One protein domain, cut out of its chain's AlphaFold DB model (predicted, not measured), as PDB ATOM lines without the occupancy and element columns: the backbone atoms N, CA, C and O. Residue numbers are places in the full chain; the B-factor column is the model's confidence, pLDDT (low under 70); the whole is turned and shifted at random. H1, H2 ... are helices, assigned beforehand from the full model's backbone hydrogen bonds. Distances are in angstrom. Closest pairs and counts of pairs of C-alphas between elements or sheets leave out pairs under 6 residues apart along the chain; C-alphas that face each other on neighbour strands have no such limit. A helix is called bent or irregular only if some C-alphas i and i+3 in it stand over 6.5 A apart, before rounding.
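Overview. This is residues 2 to 116 of the 120 residues of an uncharacterized protein of Choanephora cucurbitarum (UniProt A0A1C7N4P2). Three roughly aligned helices, H2, H1 and H3 with H1 between the other two, make a head; H4 runs crosswise to H2 and H3 and on away from them, and the longest helix, H5, runs back toward the head, open to H4 but for a loose nearness. The turn from H4 to H5 makes the far tip, where residues 85 to 93 stick out. The printed part has 115 residues with five named helices, H1 to H5 along the chain, and no named strand; the class is all helix. It is only just compact, close to loose, with a radius of gyration of the C-alphas of 15.9 A, and it spans 46 by 34 by 25 A.

Along the chain. H5, the longest helix, holds residues 91 to 114 and measures 33.8 A from first to last C-alpha; it begins at C-alpha 91 at (279.540, 289.945, 445.154) and ends at C-alpha 114 at (272.630, 277.377, 475.792). It has a kink of 34 degrees near residue 98 and is irregular, but only just: C-alphas 97 and 100 are 6.6 A apart. H4, residues 60 to 80, measures 30.3 A and ends at C-alpha 80 at (261.996, 298.830, 453.865). H3, residues 40 to 57, measures 25.3 A. H2, residues 17 to 30, measures 19.8 A. H1, residues 2 to 11, measures 14.4 A and begins at C-alpha 2 at (251.644, 287.122, 476.523).

Arrangement. H5 touches no helix. It is near H4, with no pair of C-alphas within 8 A but 5 pairs within 10 A. H5 is apart from H1 and from H2, and only just apart from H3, at a closest distance of 8.2 A. H4 touches H2 with its residues 65 to 73 alone; the closest C-alphas are those of His 20 and Cys 69, 5.3 A apart, and the two lines are about perpendicular at 80 degrees. H4 touches H3 with its residues 60 to 65 alone, and H3 touches H4 with its residues 50 to 55 alone. There the closest C-alphas are those of Ala 54 and Phe 62, 4.2 A apart, and the tilt of 72 degrees is only just about perpendicular. H3 touches H1 with its residues 48 to 56 alone; the closest C-alphas are those of Ala 11 and Gly 55, 4.7 A apart, and the two run the same way at a shallow tilt of 25 degrees. H1 and H2 touch as a helical hairpin, running opposite ways at a shallow tilt of 22 degrees, with the C-alphas of Gln 10 and Lys 18 closest at 5.6 A. H2 and H3 are apart. H1 and H4 are only just apart, at a closest distance of 8.1 A. In H1, H2, H3 and H4 every O i to N i+4 pair is within hydrogen-bond range; in H5 18 of 20 are.

Size, cuts and confidence. The two C-alphas farthest apart are those of Glu 56 and Arg 88, at 47.4 A. Residues 85 to 93, of which 91 to 93 belong to H5, stand free; without them the body has 106 residues, spans 39 by 33 by 24 A and has a radius of gyration of 14.3 A. The printed part has no cut. The links from H1 to H2 and from H3 to H4 are tight, those from H2 to H3 and from H4 to H5 are short, and no link is long. The mean pLDDT of the printed part is 84.7, and the model's confidence is low, under 70, at residue 83 and residues 85 to 87.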
ATOM      1  N   TYR A   2     251.346 285.986 477.422       86.81
ATOM      2  CA  TYR A   2     251.644 287.122 476.523       86.81
ATOM      3  C   TYR A   2     251.680 288.511 477.200       86.81
ATOM      4  O   TYR A   2     252.643 289.262 477.065       86.81
ATOM      5  N   ARG A   3     250.671 288.846 478.019       88.62
ATOM      6  CA  ARG A   3     250.634 290.126 478.757       88.62
ATOM      7  C   ARG A   3     251.796 290.297 479.750       88.62
ATOM      8  O   ARG A   3     252.239 291.421 479.965       88.62
ATOM      9  N   GLN A   4     252.287 289.206 480.344       90.50
ATOM     10  CA  GLN A   4     253.427 289.244 481.269       90.50
ATOM     11  C   GLN A   4     254.723 289.542 480.516       90.50
ATOM     12  O   GLN A   4     255.486 290.390 480.964       90.50
ATOM     13  N   PHE A   5     254.915 288.929 479.345       91.38
ATOM     14  CA  PHE A   5     256.026 289.249 478.449       91.38
ATOM     15  C   PHE A   5     256.006 290.713 478.027       91.38
ATOM     16  O   PHE A   5     257.025 291.384 478.127       91.38
ATOM     17  N   LEU A   6     254.846 291.238 477.621       91.50
ATOM     18  CA  LEU A   6     254.732 292.649 477.249       91.50
ATOM     19  C   LEU A   6     255.109 293.584 478.401       91.50
ATOM     20  O   LEU A   6     255.848 294.541 478.189       91.50
ATOM     21  N   LYS A   7     254.630 293.301 479.617       92.88
ATOM     22  CA  LYS A   7     254.953 294.106 480.800       92.88
ATOM     23  C   LYS A   7     256.445 294.027 481.141       92.88
ATOM     24  O   LYS A   7     257.064 295.062 481.362       92.88
ATOM     25  N   ALA A   8     257.021 292.823 481.147       91.69
ATOM     26  CA  ALA A   8     258.437 292.610 481.439       91.69
ATOM     27  C   ALA A   8     259.341 293.237 480.366       91.69
ATOM     28  O   ALA A   8     260.264 293.968 480.697       91.69
ATOM     29  N   GLY A   9     259.027 293.055 479.081       89.38
ATOM     30  CA  GLY A   9     259.773 293.653 477.973       89.38
ATOM     31  C   GLY A   9     259.723 295.182 477.967       89.38
ATOM     32  O   GLY A   9     260.725 295.833 477.682       89.38
ATOM     33  N   GLN A  10     258.587 295.781 478.341       90.81
ATOM     34  CA  GLN A  10     258.486 297.234 478.513       90.81
ATOM     35  C   GLN A  10     259.295 297.763 479.701       90.81
ATOM     36  O   GLN A  10     259.732 298.910 479.650       90.81
ATOM     37  N   ALA A  11     259.466 296.966 480.759       89.88
ATOM     38  CA  ALA A  11     260.326 297.307 481.890       89.88
ATOM     39  C   ALA A  11     261.815 297.119 481.547       89.88
ATOM     40  O   ALA A  11     262.646 297.917 481.964       89.88
ATOM     41  N   ALA A  12     262.136 296.118 480.727       89.69
ATOM     42  CA  ALA A  12     263.481 295.797 480.254       89.69
ATOM     43  C   ALA A  12     264.016 296.733 479.156       89.69
ATOM     44  O   ALA A  12     265.094 296.491 478.622       89.69
ATOM     45  N   THR A  13     263.263 297.763 478.751       88.19
ATOM     46  CA  THR A  13     263.638 298.653 477.643       88.19
ATOM     47  C   THR A  13     263.231 300.101 477.876       88.19
ATOM     48  O   THR A  13     262.260 300.413 478.567       88.19
ATOM     49  N   GLU A  14     263.947 301.017 477.222       87.75
ATOM     50  CA  GLU A  14     263.726 302.459 477.331       87.75
ATOM     51  C   GLU A  14     263.540 303.130 475.966       87.75
ATOM     52  O   GLU A  14     263.997 302.640 474.929       87.75
ATOM     53  N   GLY A  15     262.838 304.266 475.967       87.31
ATOM     54  CA  GLY A  15     262.641 305.099 474.781       87.31
ATOM     55  C   GLY A  15     262.018 304.355 473.595       87.31
ATOM     56  O   GLY A  15     261.001 303.668 473.726       87.31
ATOM     57  N   HIS A  16     262.641 304.503 472.423       84.12
ATOM     58  CA  HIS A  16     262.175 303.937 471.153       84.12
ATOM     59  C   HIS A  16     262.185 302.397 471.130       84.12
ATOM     60  O   HIS A  16     261.389 301.790 470.410       84.12
ATOM     61  N   ASN A  17     262.996 301.749 471.976       87.81
ATOM     62  CA  ASN A  17     263.095 300.288 472.042       87.81
ATOM     63  C   ASN A  17     261.805 299.617 472.534       87.81
ATOM     64  O   ASN A  17     261.539 298.474 472.170       87.81
ATOM     65  N   LYS A  18     260.934 300.338 473.258       89.75
ATOM     66  CA  LYS A  18     259.640 299.809 473.730       89.75
ATOM     67  C   LYS A  18     258.712 299.374 472.594       89.75
ATOM     68  O   LYS A  18     257.913 298.450 472.760       89.75
ATOM     69  N   LYS A  19     258.793 300.031 471.432       90.25
ATOM     70  CA  LYS A  19     258.029 299.628 470.243       90.25
ATOM     71  C   LYS A  19     258.609 298.349 469.638       90.25
ATOM     72  O   LYS A  19     257.852 297.442 469.296       90.25
ATOM     73  N   HIS A  20     259.933 298.271 469.550       89.56
ATOM     74  CA  HIS A  20     260.636 297.138 468.957       89.56
ATOM     75  C   HIS A  20     260.487 295.875 469.801       89.56
ATOM     76  O   HIS A  20     260.101 294.854 469.244       89.56
ATOM     77  N   ILE A  21     260.636 295.951 471.131       90.31
ATOM     78  CA  ILE A  21     260.432 294.787 472.008       90.31
ATOM     79  C   ILE A  21     258.998 294.252 471.942       90.31
ATOM     80  O   ILE A  21     258.778 293.048 471.981       90.31
ATOM     81  N   ARG A  22     257.999 295.132 471.789       91.00
ATOM     82  CA  ARG A  22     256.598 294.718 471.624       91.00
ATOM     83  C   ARG A  22     256.391 293.961 470.313       91.00
ATOM     84  O   ARG A  22     255.683 292.960 470.313       91.00
ATOM     85  N   SER A  23     256.970 294.454 469.219       90.12
ATOM     86  CA  SER A  23     256.890 293.794 467.908       90.12
ATOM     87  C   SER A  23     257.618 292.456 467.925       90.12
ATOM     88  O   SER A  23     257.054 291.463 467.495       90.12
ATOM     89  N   LEU A  24     258.807 292.426 468.528       88.38
ATOM     90  CA  LEU A  24     259.569 291.219 468.818       88.38
ATOM     91  C   LEU A  24     258.696 290.186 469.550       88.38
ATOM     92  O   LEU A  24     258.442 289.109 469.026       88.38
ATOM     93  N   ILE A  25     258.175 290.521 470.734       90.44
ATOM     94  CA  ILE A  25     257.343 289.596 471.521       90.44
ATOM     95  C   ILE A  25     256.153 289.098 470.696       90.44
ATOM     96  O   ILE A  25     255.812 287.921 470.757       90.44
ATOM     97  N   ARG A  26     255.521 289.971 469.910       89.94
ATOM     98  CA  ARG A  26     254.415 289.582 469.036       89.94
ATOM     99  C   ARG A  26     254.847 288.566 467.976       89.94
ATOM    100  O   ARG A  26     254.204 287.533 467.860       89.94
ATOM    101  N   GLU A  27     255.940 288.839 467.269       87.81
ATOM    102  CA  GLU A  27     256.495 287.962 466.233       87.81
ATOM    103  C   GLU A  27     256.813 286.563 466.775       87.81
ATOM    104  O   GLU A  27     256.551 285.577 466.096       87.81
ATOM    105  N   GLY A  28     257.279 286.440 468.021       85.81
ATOM    106  CA  GLY A  28     257.519 285.122 468.625       85.81
ATOM    107  C   GLY A  28     256.263 284.371 468.971       85.81
ATOM    108  O   GLY A  28     256.167 283.184 468.704       85.81
ATOM    109  N   PHE A  29     255.273 285.050 469.540       85.62
ATOM    110  CA  PHE A  29     253.996 284.396 469.811       85.62
ATOM    111  C   PHE A  29     253.264 283.992 468.520       85.62
ATOM    112  O   PHE A  29     252.453 283.073 468.553       85.62
ATOM    113  N   GLU A  30     253.554 284.654 467.396       87.25
ATOM    114  CA  GLU A  30     253.026 284.320 466.070       87.25
ATOM    115  C   GLU A  30     253.882 283.277 465.319       87.25
ATOM    116  O   GLU A  30     253.420 282.725 464.319       87.25
ATOM    117  N   ASN A  31     255.101 282.966 465.780       83.94
ATOM    118  CA  ASN A  31     256.003 282.066 465.066       83.94
ATOM    119  C   ASN A  31     255.605 280.583 465.265       83.94
ATOM    120  O   ASN A  31     255.656 280.064 466.386       83.94
ATOM    121  N   PRO A  32     255.249 279.858 464.184       78.56
ATOM    122  CA  PRO A  32     254.764 278.481 464.264       78.56
ATOM    123  C   PRO A  32     255.819 277.468 464.725       78.56
ATOM    124  O   PRO A  32     255.443 276.367 465.135       78.56
ATOM    125  N   THR A  33     257.117 277.790 464.677       78.06
ATOM    126  CA  THR A  33     258.157 276.885 465.192       78.06
ATOM    127  C   THR A  33     258.089 276.740 466.708       78.06
ATOM    128  O   THR A  33     258.253 275.630 467.206       78.06
ATOM    129  N   PHE A  34     257.748 277.803 467.444       73.50
ATOM    130  CA  PHE A  34     257.606 277.737 468.902       73.50
ATOM    131  C   PHE A  34     256.411 276.889 469.345       73.50
ATOM    132  O   PHE A  34     256.468 276.257 470.394       73.50
ATOM    133  N   ALA A  35     255.350 276.811 468.537       71.00
ATOM    134  CA  ALA A  35     254.199 275.956 468.829       71.00
ATOM    135  C   ALA A  35     254.521 274.451 468.733       71.00
ATOM    136  O   ALA A  35     253.783 273.632 469.277       71.00
ATOM    137  N   ARG A  36     255.600 274.084 468.028       79.81
ATOM    138  CA  ARG A  36     256.050 272.694 467.843       79.81
ATOM    139  C   ARG A  36     257.239 272.325 468.731       79.81
ATOM    140  O   ARG A  36     257.683 271.181 468.685       79.81
ATOM    141  N   ASP A  37     257.761 273.277 469.498       80.56
ATOM    142  CA  ASP A  37     258.918 273.069 470.361       80.56
ATOM    143  C   ASP A  37     258.479 272.393 471.677       80.56
ATOM    144  O   ASP A  37     257.708 272.989 472.437       80.56
ATOM    145  N   PRO A  38     258.943 271.163 471.971       84.44
ATOM    146  CA  PRO A  38     258.560 270.445 473.188       84.44
ATOM    147  C   PRO A  38     259.051 271.135 474.470       84.44
ATOM    148  O   PRO A  38     258.481 270.916 475.536       84.44
ATOM    149  N   GLU A  39     260.073 271.993 474.383       86.38
ATOM    150  CA  GLU A  39     260.654 272.706 475.526       86.38
ATOM    151  C   GLU A  39     260.145 274.149 475.652       86.38
ATOM    152  O   GLU A  39     260.657 274.923 476.470       86.38
ATOM    153  N   ILE A  40     259.128 274.539 474.872       85.12
ATOM    154  CA  ILE A  40     258.671 275.931 474.810       85.12
ATOM    155  C   ILE A  40     258.268 276.493 476.172       85.12
ATOM    156  O   ILE A  40     258.490 277.669 476.446       85.12
ATOM    157  N   GLU A  41     257.710 275.668 477.060       85.50
ATOM    158  CA  GLU A  41     257.297 276.134 478.382       85.50
ATOM    159  C   GLU A  41     258.500 276.520 479.255       85.50
ATOM    160  O   GLU A  41     258.468 277.553 479.931       85.50
ATOM    161  N   ILE A  42     259.581 275.737 479.199       88.75
ATOM    162  CA  ILE A  42     260.839 276.028 479.899       88.75
ATOM    163  C   ILE A  42     261.460 277.288 479.297       88.75
ATOM    164  O   ILE A  42     261.759 278.240 480.022       88.75
ATOM    165  N   LYS A  43     261.541 277.346 477.964       88.44
ATOM    166  CA  LYS A  43     262.114 278.487 477.245       88.44
ATOM    167  C   LYS A  43     261.368 279.787 477.508       88.44
ATOM    168  O   LYS A  43     261.984 280.828 477.752       88.44
ATOM    169  N   ALA A  44     260.041 279.731 477.551       87.88
ATOM    170  CA  ALA A  44     259.204 280.877 477.868       87.88
ATOM    171  C   ALA A  44     259.410 281.354 479.313       87.88
ATOM    172  O   ALA A  44     259.490 282.559 479.560       87.88
ATOM    173  N   ARG A  45     259.536 280.440 480.282       90.62
ATOM    174  CA  ARG A  45     259.812 280.811 481.682       90.62
ATOM    175  C   ARG A  45     261.191 281.455 481.834       90.62
ATOM    176  O   ARG A  45     261.284 282.516 482.452       90.62
ATOM    177  N   ASN A  46     262.223 280.874 481.226       90.81
ATOM    178  CA  ASN A  46     263.587 281.410 481.260       90.81
ATOM    179  C   ASN A  46     263.663 282.792 480.603       90.81
ATOM    180  O   ASN A  46     264.218 283.730 481.174       90.81
ATOM    181  N   THR A  47     263.012 282.957 479.452       90.19
ATOM    182  CA  THR A  47     262.972 284.240 478.737       90.19
ATOM    183  C   THR A  47     262.215 285.302 479.527       90.19
ATOM    184  O   THR A  47     262.669 286.441 479.631       90.19
ATOM    185  N   LEU A  48     261.091 284.945 480.157       92.06
ATOM    186  CA  LEU A  48     260.376 285.868 481.036       92.06
ATOM    187  C   LEU A  48     261.245 286.289 482.227       92.06
ATOM    188  O   LEU A  48     261.237 287.463 482.601       92.06
ATOM    189  N   ARG A  49     262.008 285.353 482.805       92.44
ATOM    190  CA  ARG A  49     262.919 285.646 483.911       92.44
ATOM    191  C   ARG A  49     264.043 286.583 483.482       92.44
ATOM    192  O   ARG A  49     264.321 287.537 484.201       92.44
ATOM    193  N   LEU A  50     264.627 286.363 482.307       90.94
ATOM    194  CA  LEU A  50     265.632 287.252 481.727       90.94
ATOM    195  C   LEU A  50     265.085 288.673 481.541       90.94
ATOM    196  O   LEU A  50     265.731 289.632 481.949       90.94
ATOM    197  N   LEU A  51     263.864 288.824 481.014       91.19
ATOM    198  CA  LEU A  51     263.225 290.138 480.861       91.19
ATOM    199  C   LEU A  51     262.952 290.823 482.209       91.19
ATOM    200  O   LEU A  51     263.108 292.035 482.330       91.19
ATOM    201  N   GLN A  52     262.555 290.069 483.236       92.69
ATOM    202  CA  GLN A  52     262.386 290.620 484.585       92.69
ATOM    203  C   GLN A  52     263.719 291.107 485.163       92.69
ATOM    204  O   GLN A  52     263.801 292.241 485.623       92.69
ATOM    205  N   LEU A  53     264.771 290.286 485.073       92.38
ATOM    206  CA  LEU A  53     266.113 290.640 485.542       92.38
ATOM    207  C   LEU A  53     266.671 291.859 484.802       92.38
ATOM    208  O   LEU A  53     267.228 292.755 485.435       92.38
ATOM    209  N   ALA A  54     266.453 291.933 483.487       90.62
ATOM    210  CA  ALA A  54     266.814 293.084 482.670       90.62
ATOM    211  C   ALA A  54     266.139 294.374 483.170       90.62
ATOM    212  O   ALA A  54     266.799 295.405 483.294       90.62
ATOM    213  N   GLY A  55     264.846 294.315 483.506       88.69
ATOM    214  CA  GLY A  55     264.107 295.458 484.049       88.69
ATOM    215  C   GLY A  55     264.517 295.862 485.471       88.69
ATOM    216  O   GLY A  55     264.456 297.041 485.804       88.69
ATOM    217  N   GLU A  56     264.945 294.909 486.302       90.50
ATOM    218  CA  GLU A  56     265.331 295.154 487.699       90.50
ATOM    219  C   GLU A  56     266.773 295.655 487.846       90.50
ATOM    220  O   GLU A  56     267.026 296.613 488.573       90.50
ATOM    221  N   ARG A  57     267.732 294.986 487.194       83.31
ATOM    222  CA  ARG A  57     269.168 295.144 487.485       83.31
ATOM    223  C   ARG A  57     269.915 296.002 486.473       83.31
ATOM    224  O   ARG A  57     271.039 296.401 486.763       83.31
ATOM    225  N   ARG A  58     269.320 296.276 485.304       81.75
ATOM    226  CA  ARG A  58     269.950 297.019 484.194       81.75
ATOM    227  C   ARG A  58     271.386 296.553 483.869       81.75
ATOM    228  O   ARG A  58     272.233 297.363 483.510       81.75
ATOM    229  N   GLY A  59     271.652 295.256 484.040       87.44
ATOM    230  CA  GLY A  59     272.953 294.630 483.799       87.44
ATOM    231  C   GLY A  59     273.099 294.113 482.367       87.44
ATOM    232  O   GLY A  59     272.508 294.650 481.431       87.44
ATOM    233  N   ILE A  60     273.841 293.016 482.206       88.94
ATOM    234  CA  ILE A  60     274.094 292.382 480.901       88.94
ATOM    235  C   ILE A  60     272.778 292.000 480.209       88.94
ATOM    236  O   ILE A  60     272.637 292.165 479.002       88.94
ATOM    237  N   GLU A  61     271.778 291.548 480.965       89.06
ATOM    238  CA  GLU A  61     270.457 291.189 480.448       89.06
ATOM    239  C   GLU A  61     269.754 292.388 479.805       89.06
ATOM    240  O   GLU A  61     269.076 292.247 478.789       89.06
ATOM    241  N   PHE A  62     269.937 293.585 480.364       90.62
ATOM    242  CA  PHE A  62     269.373 294.806 479.801       90.62
ATOM    243  C   PHE A  62     270.081 295.207 478.510       90.62
ATOM    244  O   PHE A  62     269.416 295.545 477.530       90.62
ATOM    245  N   ASP A  63     271.411 295.114 478.473       89.25
ATOM    246  CA  ASP A  63     272.178 295.357 477.252       89.25
ATOM    247  C   ASP A  63     271.823 294.351 476.149       89.25
ATOM    248  O   ASP A  63     271.648 294.750 474.997       89.25
ATOM    249  N   LEU A  64     271.619 293.074 476.490       87.50
ATOM    250  CA  LEU A  64     271.146 292.050 475.554       87.50
ATOM    251  C   LEU A  64     269.787 292.428 474.957       87.50
ATOM    252  O   LEU A  64     269.637 292.471 473.735       87.50
ATOM    253  N   VAL A  65     268.804 292.766 475.797       89.31
ATOM    254  CA  VAL A  65     267.464 293.161 475.331       89.31
ATOM    255  C   VAL A  65     267.525 294.445 474.495       89.31
ATOM    256  O   VAL A  65     266.846 294.549 473.468       89.31
ATOM    257  N   ARG A  66     268.362 295.415 474.881       90.00
ATOM    258  CA  ARG A  66     268.581 296.646 474.111       90.00
ATOM    259  C   ARG A  66     269.166 296.343 472.734       90.00
ATOM    260  O   ARG A  66     268.652 296.861 471.742       90.00
ATOM    261  N   ASN A  67     270.197 295.507 472.668       88.12
ATOM    262  CA  ASN A  67     270.855 295.143 471.418       88.12
ATOM    263  C   ASN A  67     269.882 294.406 470.488       88.12
ATOM    264  O   ASN A  67     269.794 294.754 469.314       88.12
ATOM    265  N   LEU A  68     269.058 293.490 471.011       87.62
ATOM    266  CA  LEU A  68     267.997 292.835 470.233       87.62
ATOM    267  C   LEU A  68     266.997 293.843 469.645       87.62
ATOM    268  O   LEU A  68     266.613 293.744 468.480       87.62
ATOM    269  N   CYS A  69     266.600 294.854 470.422       89.75
ATOM    270  CA  CYS A  69     265.706 295.903 469.931       89.75
ATOM    271  C   CYS A  69     266.342 296.744 468.817       89.75
ATOM    272  O   CYS A  69     265.677 297.051 467.826       89.75
ATOM    273  N   GLN A  70     267.620 297.099 468.961       87.31
ATOM    274  CA  GLN A  70     268.367 297.835 467.941       87.31
ATOM    275  C   GLN A  70     268.538 297.007 466.666       87.31
ATOM    276  O   GLN A  70     268.325 297.520 465.568       87.31
ATOM    277  N   LEU A  71     268.846 295.716 466.798       85.06
ATOM    278  CA  LEU A  71     268.931 294.797 465.664       85.06
ATOM    279  C   LEU A  71     267.606 294.711 464.920       85.06
ATOM    280  O   LEU A  71     267.590 294.813 463.694       85.06
ATOM    281  N   LYS A  72     266.482 294.616 465.642       86.38
ATOM    282  CA  LYS A  72     265.169 294.688 465.003       86.38
ATOM    283  C   LYS A  72     264.962 296.008 464.269       86.38
ATOM    284  O   LYS A  72     264.497 295.993 463.135       86.38
ATOM    285  N   TYR A  73     265.310 297.137 464.881       87.06
ATOM    286  CA  TYR A  73     265.202 298.438 464.222       87.06
ATOM    287  C   TYR A  73     265.969 298.470 462.890       87.06
ATOM    288  O   TYR A  73     265.403 298.872 461.871       87.06
ATOM    289  N   PHE A  74     267.224 298.014 462.877       83.94
ATOM    290  CA  PHE A  74     268.023 297.969 461.652       83.94
ATOM    291  C   PHE A  74     267.460 296.973 460.638       83.94
ATOM    292  O   PHE A  74     267.335 297.320 459.469       83.94
ATOM    293  N   ARG A  75     267.014 295.792 461.078       83.31
ATOM    294  CA  ARG A  75     266.368 294.791 460.217       83.31
ATOM    295  C   ARG A  75     265.109 295.336 459.548       83.31
ATOM    296  O   ARG A  75     264.961 295.210 458.336       83.31
ATOM    297  N   ASP A  76     264.214 295.948 460.318       84.12
ATOM    298  CA  ASP A  76     262.966 296.519 459.806       84.12
ATOM    299  C   ASP A  76     263.260 297.671 458.826       84.12
ATOM    300  O   ASP A  76     262.622 297.787 457.778       84.12
ATOM    301  N   ARG A  77     264.267 298.501 459.127       82.81
ATOM    302  CA  ARG A  77     264.723 299.587 458.249       82.81
ATOM    303  C   ARG A  77     265.319 299.060 456.944       82.81
ATOM    304  O   ARG A  77     264.978 299.579 455.883       82.81
ATOM    305  N   ASP A  78     266.168 298.044 457.013       79.50
ATOM    306  CA  ASP A  78     266.802 297.432 455.846       79.50
ATOM    307  C   ASP A  78     265.783 296.696 454.975       79.50
ATOM    308  O   ASP A  78     265.900 296.720 453.755       79.50
ATOM    309  N   ASN A  79     264.750 296.092 455.572       80.00
ATOM    310  CA  ASN A  79     263.652 295.481 454.822       80.00
ATOM    311  C   ASN A  79     262.865 296.524 454.010       80.00
ATOM    312  O   ASN A  79     262.443 296.243 452.892       80.00
ATOM    313  N   LEU A  80     262.672 297.730 454.560       81.00
ATOM    314  CA  LEU A  80     261.996 298.830 453.865       81.00
ATOM    315  C   LEU A  80     262.890 299.485 452.809       81.00
ATOM    316  O   LEU A  80     262.428 299.839 451.726       81.00
ATOM    317  N   ARG A  81     264.166 299.695 453.137       77.00
ATOM    318  CA  ARG A  81     265.139 300.319 452.244       77.00
ATOM    319  C   ARG A  81     266.504 299.670 452.435       77.00
ATOM    320  O   ARG A  81     267.297 300.162 453.241       77.00
ATOM    321  N   PRO A  82     266.812 298.626 451.650       75.88
ATOM    322  CA  PRO A  82     268.098 297.967 451.742       75.88
ATOM    323  C   PRO A  82     269.222 298.973 451.467       75.88
ATOM    324  O   PRO A  82     269.119 299.746 450.504       75.88
ATOM    325  N   PRO A  83     270.316 298.969 452.250       66.19
ATOM    326  CA  PRO A  83     271.407 299.940 452.120       66.19
ATOM    327  C   PRO A  83     272.057 299.952 450.725       66.19
ATOM    328  O   PRO A  83     272.736 300.911 450.357       66.19
ATOM    329  N   LEU A  84     271.802 298.918 449.919       70.62
ATOM    330  CA  LEU A  84     272.384 298.704 448.599       70.62
ATOM    331  C   LEU A  84     271.337 298.514 447.486       70.62
ATOM    332  O   LEU A  84     271.700 298.096 446.391       70.62
ATOM    333  N   PHE A  85     270.061 298.840 447.735       63.78
ATOM    334  CA  PHE A  85     268.924 298.531 446.846       63.78
ATOM    335  C   PHE A  85     269.126 298.955 445.376       63.78
ATOM    336  O   PHE A  85     268.653 298.273 444.478       63.78
ATOM    337  N   ASN A  86     269.901 300.020 445.126       60.44
ATOM    338  CA  ASN A  86     270.159 300.563 443.785       60.44
ATOM    339  C   ASN A  86     271.650 300.611 443.389       60.44
ATOM    340  O   ASN A  86     272.005 301.298 442.431       60.44
ATOM    341  N   ARG A  87     272.551 299.936 444.116       69.94
ATOM    342  CA  ARG A  87     273.992 299.939 443.797       69.94
ATOM    343  C   ARG A  87     274.415 298.584 443.233       69.94
ATOM    344  O   ARG A  87     274.216 297.553 443.868       69.94
ATOM    345  N   ARG A  88     275.043 298.583 442.050       71.50
ATOM    346  CA  ARG A  88     275.754 297.405 441.530       71.50
ATOM    347  C   ARG A  88     277.039 297.237 442.330       71.50
ATOM    348  O   ARG A  88     278.007 297.953 442.101       71.50
ATOM    349  N   ILE A  89     277.009 296.332 443.298       76.19
ATOM    350  CA  ILE A  89     278.131 296.068 444.197       76.19
ATOM    351  C   ILE A  89     278.719 294.701 443.848       76.19
ATOM    352  O   ILE A  89     277.951 293.760 443.625       76.19
ATOM    353  N   PRO A  90     280.056 294.566 443.798       80.75
ATOM    354  CA  PRO A  90     280.711 293.275 443.642       80.75
ATOM    355  C   PRO A  90     280.235 292.265 444.692       80.75
ATOM    356  O   PRO A  90     280.068 292.597 445.866       80.75
ATOM    357  N   GLN A  91     280.069 291.005 444.288       79.25
ATOM    358  CA  GLN A  91     279.540 289.945 445.154       79.25
ATOM    359  C   GLN A  91     280.343 289.776 446.455       79.25
ATOM    360  O   GLN A  91     279.759 289.519 447.504       79.25
ATOM    361  N   GLN A  92     281.660 289.998 446.411       80.00
ATOM    362  CA  GLN A  92     282.539 289.951 447.584       80.00
ATOM    363  C   GLN A  92     282.218 291.045 448.614       80.00
ATOM    364  O   GLN A  92     282.167 290.776 449.810       80.00
ATOM    365  N   GLN A  93     281.941 292.268 448.159       78.94
ATOM    366  CA  GLN A  93     281.560 293.371 449.046       78.94
ATOM    367  C   GLN A  93     280.164 293.149 449.628       78.94
ATOM    368  O   GLN A  93     279.938 293.415 450.804       78.94
ATOM    369  N   LYS A  94     279.239 292.589 448.842       78.19
ATOM    370  CA  LYS A  94     277.930 292.178 449.357       78.19
ATOM    371  C   LYS A  94     278.067 291.106 450.447       78.19
ATOM    372  O   LYS A  94     277.462 291.244 451.502       78.19
ATOM    373  N   ALA A  95     278.913 290.097 450.232       79.06
ATOM    374  CA  ALA A  95     279.176 289.060 451.226       79.06
ATOM    375  C   ALA A  95     279.756 289.633 452.532       79.06
ATOM    376  O   ALA A  95     279.315 289.238 453.604       79.06
ATOM    377  N   LEU A  96     280.665 290.611 452.453       80.88
ATOM    378  CA  LEU A  96     281.199 291.318 453.628       80.88
ATOM    379  C   LEU A  96     280.122 292.077 454.418       80.88
ATOM    380  O   LEU A  96     280.224 292.179 455.636       80.88
ATOM    381  N   HIS A  97     279.094 292.603 453.749       77.44
ATOM    382  CA  HIS A  97     277.970 293.264 454.419       77.44
ATOM    383  C   HIS A  97     276.965 292.275 455.017       77.44
ATOM    384  O   HIS A  97     276.399 292.549 456.073       77.44
ATOM    385  N   ASP A  98     276.757 291.131 454.365       79.69
ATOM    386  CA  ASP A  98     275.810 290.110 454.818       79.69
ATOM    387  C   ASP A  98     276.392 289.239 455.951       79.69
ATOM    388  O   ASP A  98     275.637 288.714 456.769       79.69
ATOM    389  N   GLN A  99     277.720 289.086 456.027       82.88
ATOM    390  CA  GLN A  99     278.381 288.192 456.985       82.88
ATOM    391  C   GLN A  99     278.117 288.553 458.459       82.88
ATOM    392  O   GLN A  99     277.654 287.674 459.184       82.88
ATOM    393  N   PRO A 100     278.271 289.815 458.912       80.50
ATOM    394  CA  PRO A 100     278.000 290.173 460.306       80.50
ATOM    395  C   PRO A 100     276.559 289.874 460.727       80.50
ATOM    396  O   PRO A 100     276.295 289.557 461.882       80.50
ATOM    397  N   ARG A 101     275.610 289.960 459.786       77.12
ATOM    398  CA  ARG A 101     274.203 289.650 460.047       77.12
ATOM    399  C   ARG A 101     274.001 288.161 460.316       77.12
ATOM    400  O   ARG A 101     273.298 287.821 461.260       77.12
ATOM    401  N   LYS A 102     274.657 287.295 459.539       83.12
ATOM    402  CA  LYS A 102     274.644 285.842 459.761       83.12
ATOM    403  C   LYS A 102     275.316 285.462 461.076       83.12
ATOM    404  O   LYS A 102     274.793 284.626 461.801       83.12
ATOM    405  N   ASP A 103     276.442 286.097 461.394       83.25
ATOM    406  CA  ASP A 103     277.167 285.837 462.641       83.25
ATOM    407  C   ASP A 103     276.313 286.215 463.865       83.25
ATOM    408  O   ASP A 103     276.281 285.494 464.861       83.25
ATOM    409  N   LEU A 104     275.554 287.313 463.773       80.19
ATOM    410  CA  LEU A 104     274.608 287.729 464.810       80.19
ATOM    411  C   LEU A 104     273.408 286.784 464.941       80.19
ATOM    412  O   LEU A 104     273.008 286.474 466.061       80.19
ATOM    413  N   GLU A 105     272.837 286.323 463.826       82.94
ATOM    414  CA  GLU A 105     271.762 285.321 463.835       82.94
ATOM    415  C   GLU A 105     272.239 284.026 464.512       82.94
ATOM    416  O   GLU A 105     271.575 283.525 465.419       82.94
ATOM    417  N   LEU A 106     273.450 283.566 464.182       86.69
ATOM    418  CA  LEU A 106     274.072 282.409 464.825       86.69
ATOM    419  C   LEU A 106     274.293 282.627 466.330       86.69
ATOM    420  O   LEU A 106     274.021 281.732 467.127       86.69
ATOM    421  N   MET A 107     274.749 283.811 466.749       83.44
ATOM    422  CA  MET A 107     274.894 284.125 468.175       83.44
ATOM    423  C   MET A 107     273.561 284.052 468.928       83.44
ATOM    424  O   MET A 107     273.526 283.557 470.055       83.44
ATOM    425  N   ILE A 108     272.467 284.531 468.330       82.50
ATOM    426  CA  ILE A 108     271.128 284.446 468.931       82.50
ATOM    427  C   ILE A 108     270.695 282.980 469.047       82.50
ATOM    428  O   ILE A 108     270.195 282.574 470.097       82.50
ATOM    429  N   GLU A 109     270.933 282.169 468.014       85.38
ATOM    430  CA  GLU A 109     270.656 280.729 468.045       85.38
ATOM    431  C   GLU A 109     271.452 280.007 469.139       85.38
ATOM    432  O   GLU A 109     270.886 279.205 469.885       85.38
ATOM    433  N   MET A 110     272.740 280.326 469.288       85.94
ATOM    434  CA  MET A 110     273.585 279.776 470.350       85.94
ATOM    435  C   MET A 110     273.083 280.178 471.740       85.94
ATOM    436  O   MET A 110     272.918 279.315 472.597       85.94
ATOM    437  N   LEU A 111     272.748 281.454 471.956       82.31
ATOM    438  CA  LEU A 111     272.177 281.922 473.226       82.31
ATOM    439  C   LEU A 111     270.850 281.229 473.548       82.31
ATOM    440  O   LEU A 111     270.618 280.831 474.689       82.31
ATOM    441  N   ASN A 112     269.986 281.057 472.548       84.44
ATOM    442  CA  ASN A 112     268.725 280.340 472.703       84.44
ATOM    443  C   ASN A 112     268.928 278.877 473.075       84.44
ATOM    444  O   ASN A 112     268.175 278.345 473.892       84.44
ATOM    445  N   ARG A 113     269.941 278.232 472.495       84.50
ATOM    446  CA  ARG A 113     270.291 276.848 472.799       84.50
ATOM    447  C   ARG A 113     270.865 276.710 474.208       84.50
ATOM    448  O   ARG A 113     270.376 275.880 474.968       84.50
ATOM    449  N   ASP A 114     271.849 277.531 474.560       85.44
ATOM    450  CA  ASP A 114     272.630 277.377 475.792       85.44
ATOM    451  C   ASP A 114     271.854 277.816 477.039       85.44
ATOM    452  O   ASP A 114     271.931 277.178 478.085       85.44
ATOM    453  N   LEU A 115     271.070 278.893 476.930       80.81
ATOM    454  CA  LEU A 115     270.270 279.423 478.038       80.81
ATOM    455  C   LEU A 115     268.825 278.912 478.022       80.81
ATOM    456  O   LEU A 115     268.016 279.341 478.851       80.81
ATOM    457  N   GLN A 116     268.494 278.022 477.078       84.94
ATOM    458  CA  GLN A 116     267.128 277.581 476.797       84.94
ATOM    459  C   GLN A 116     266.193 278.790 476.755       84.94
ATOM    460  O   GLN A 116     265.301 278.933 477.589       84.94
TER     461      GLN A 116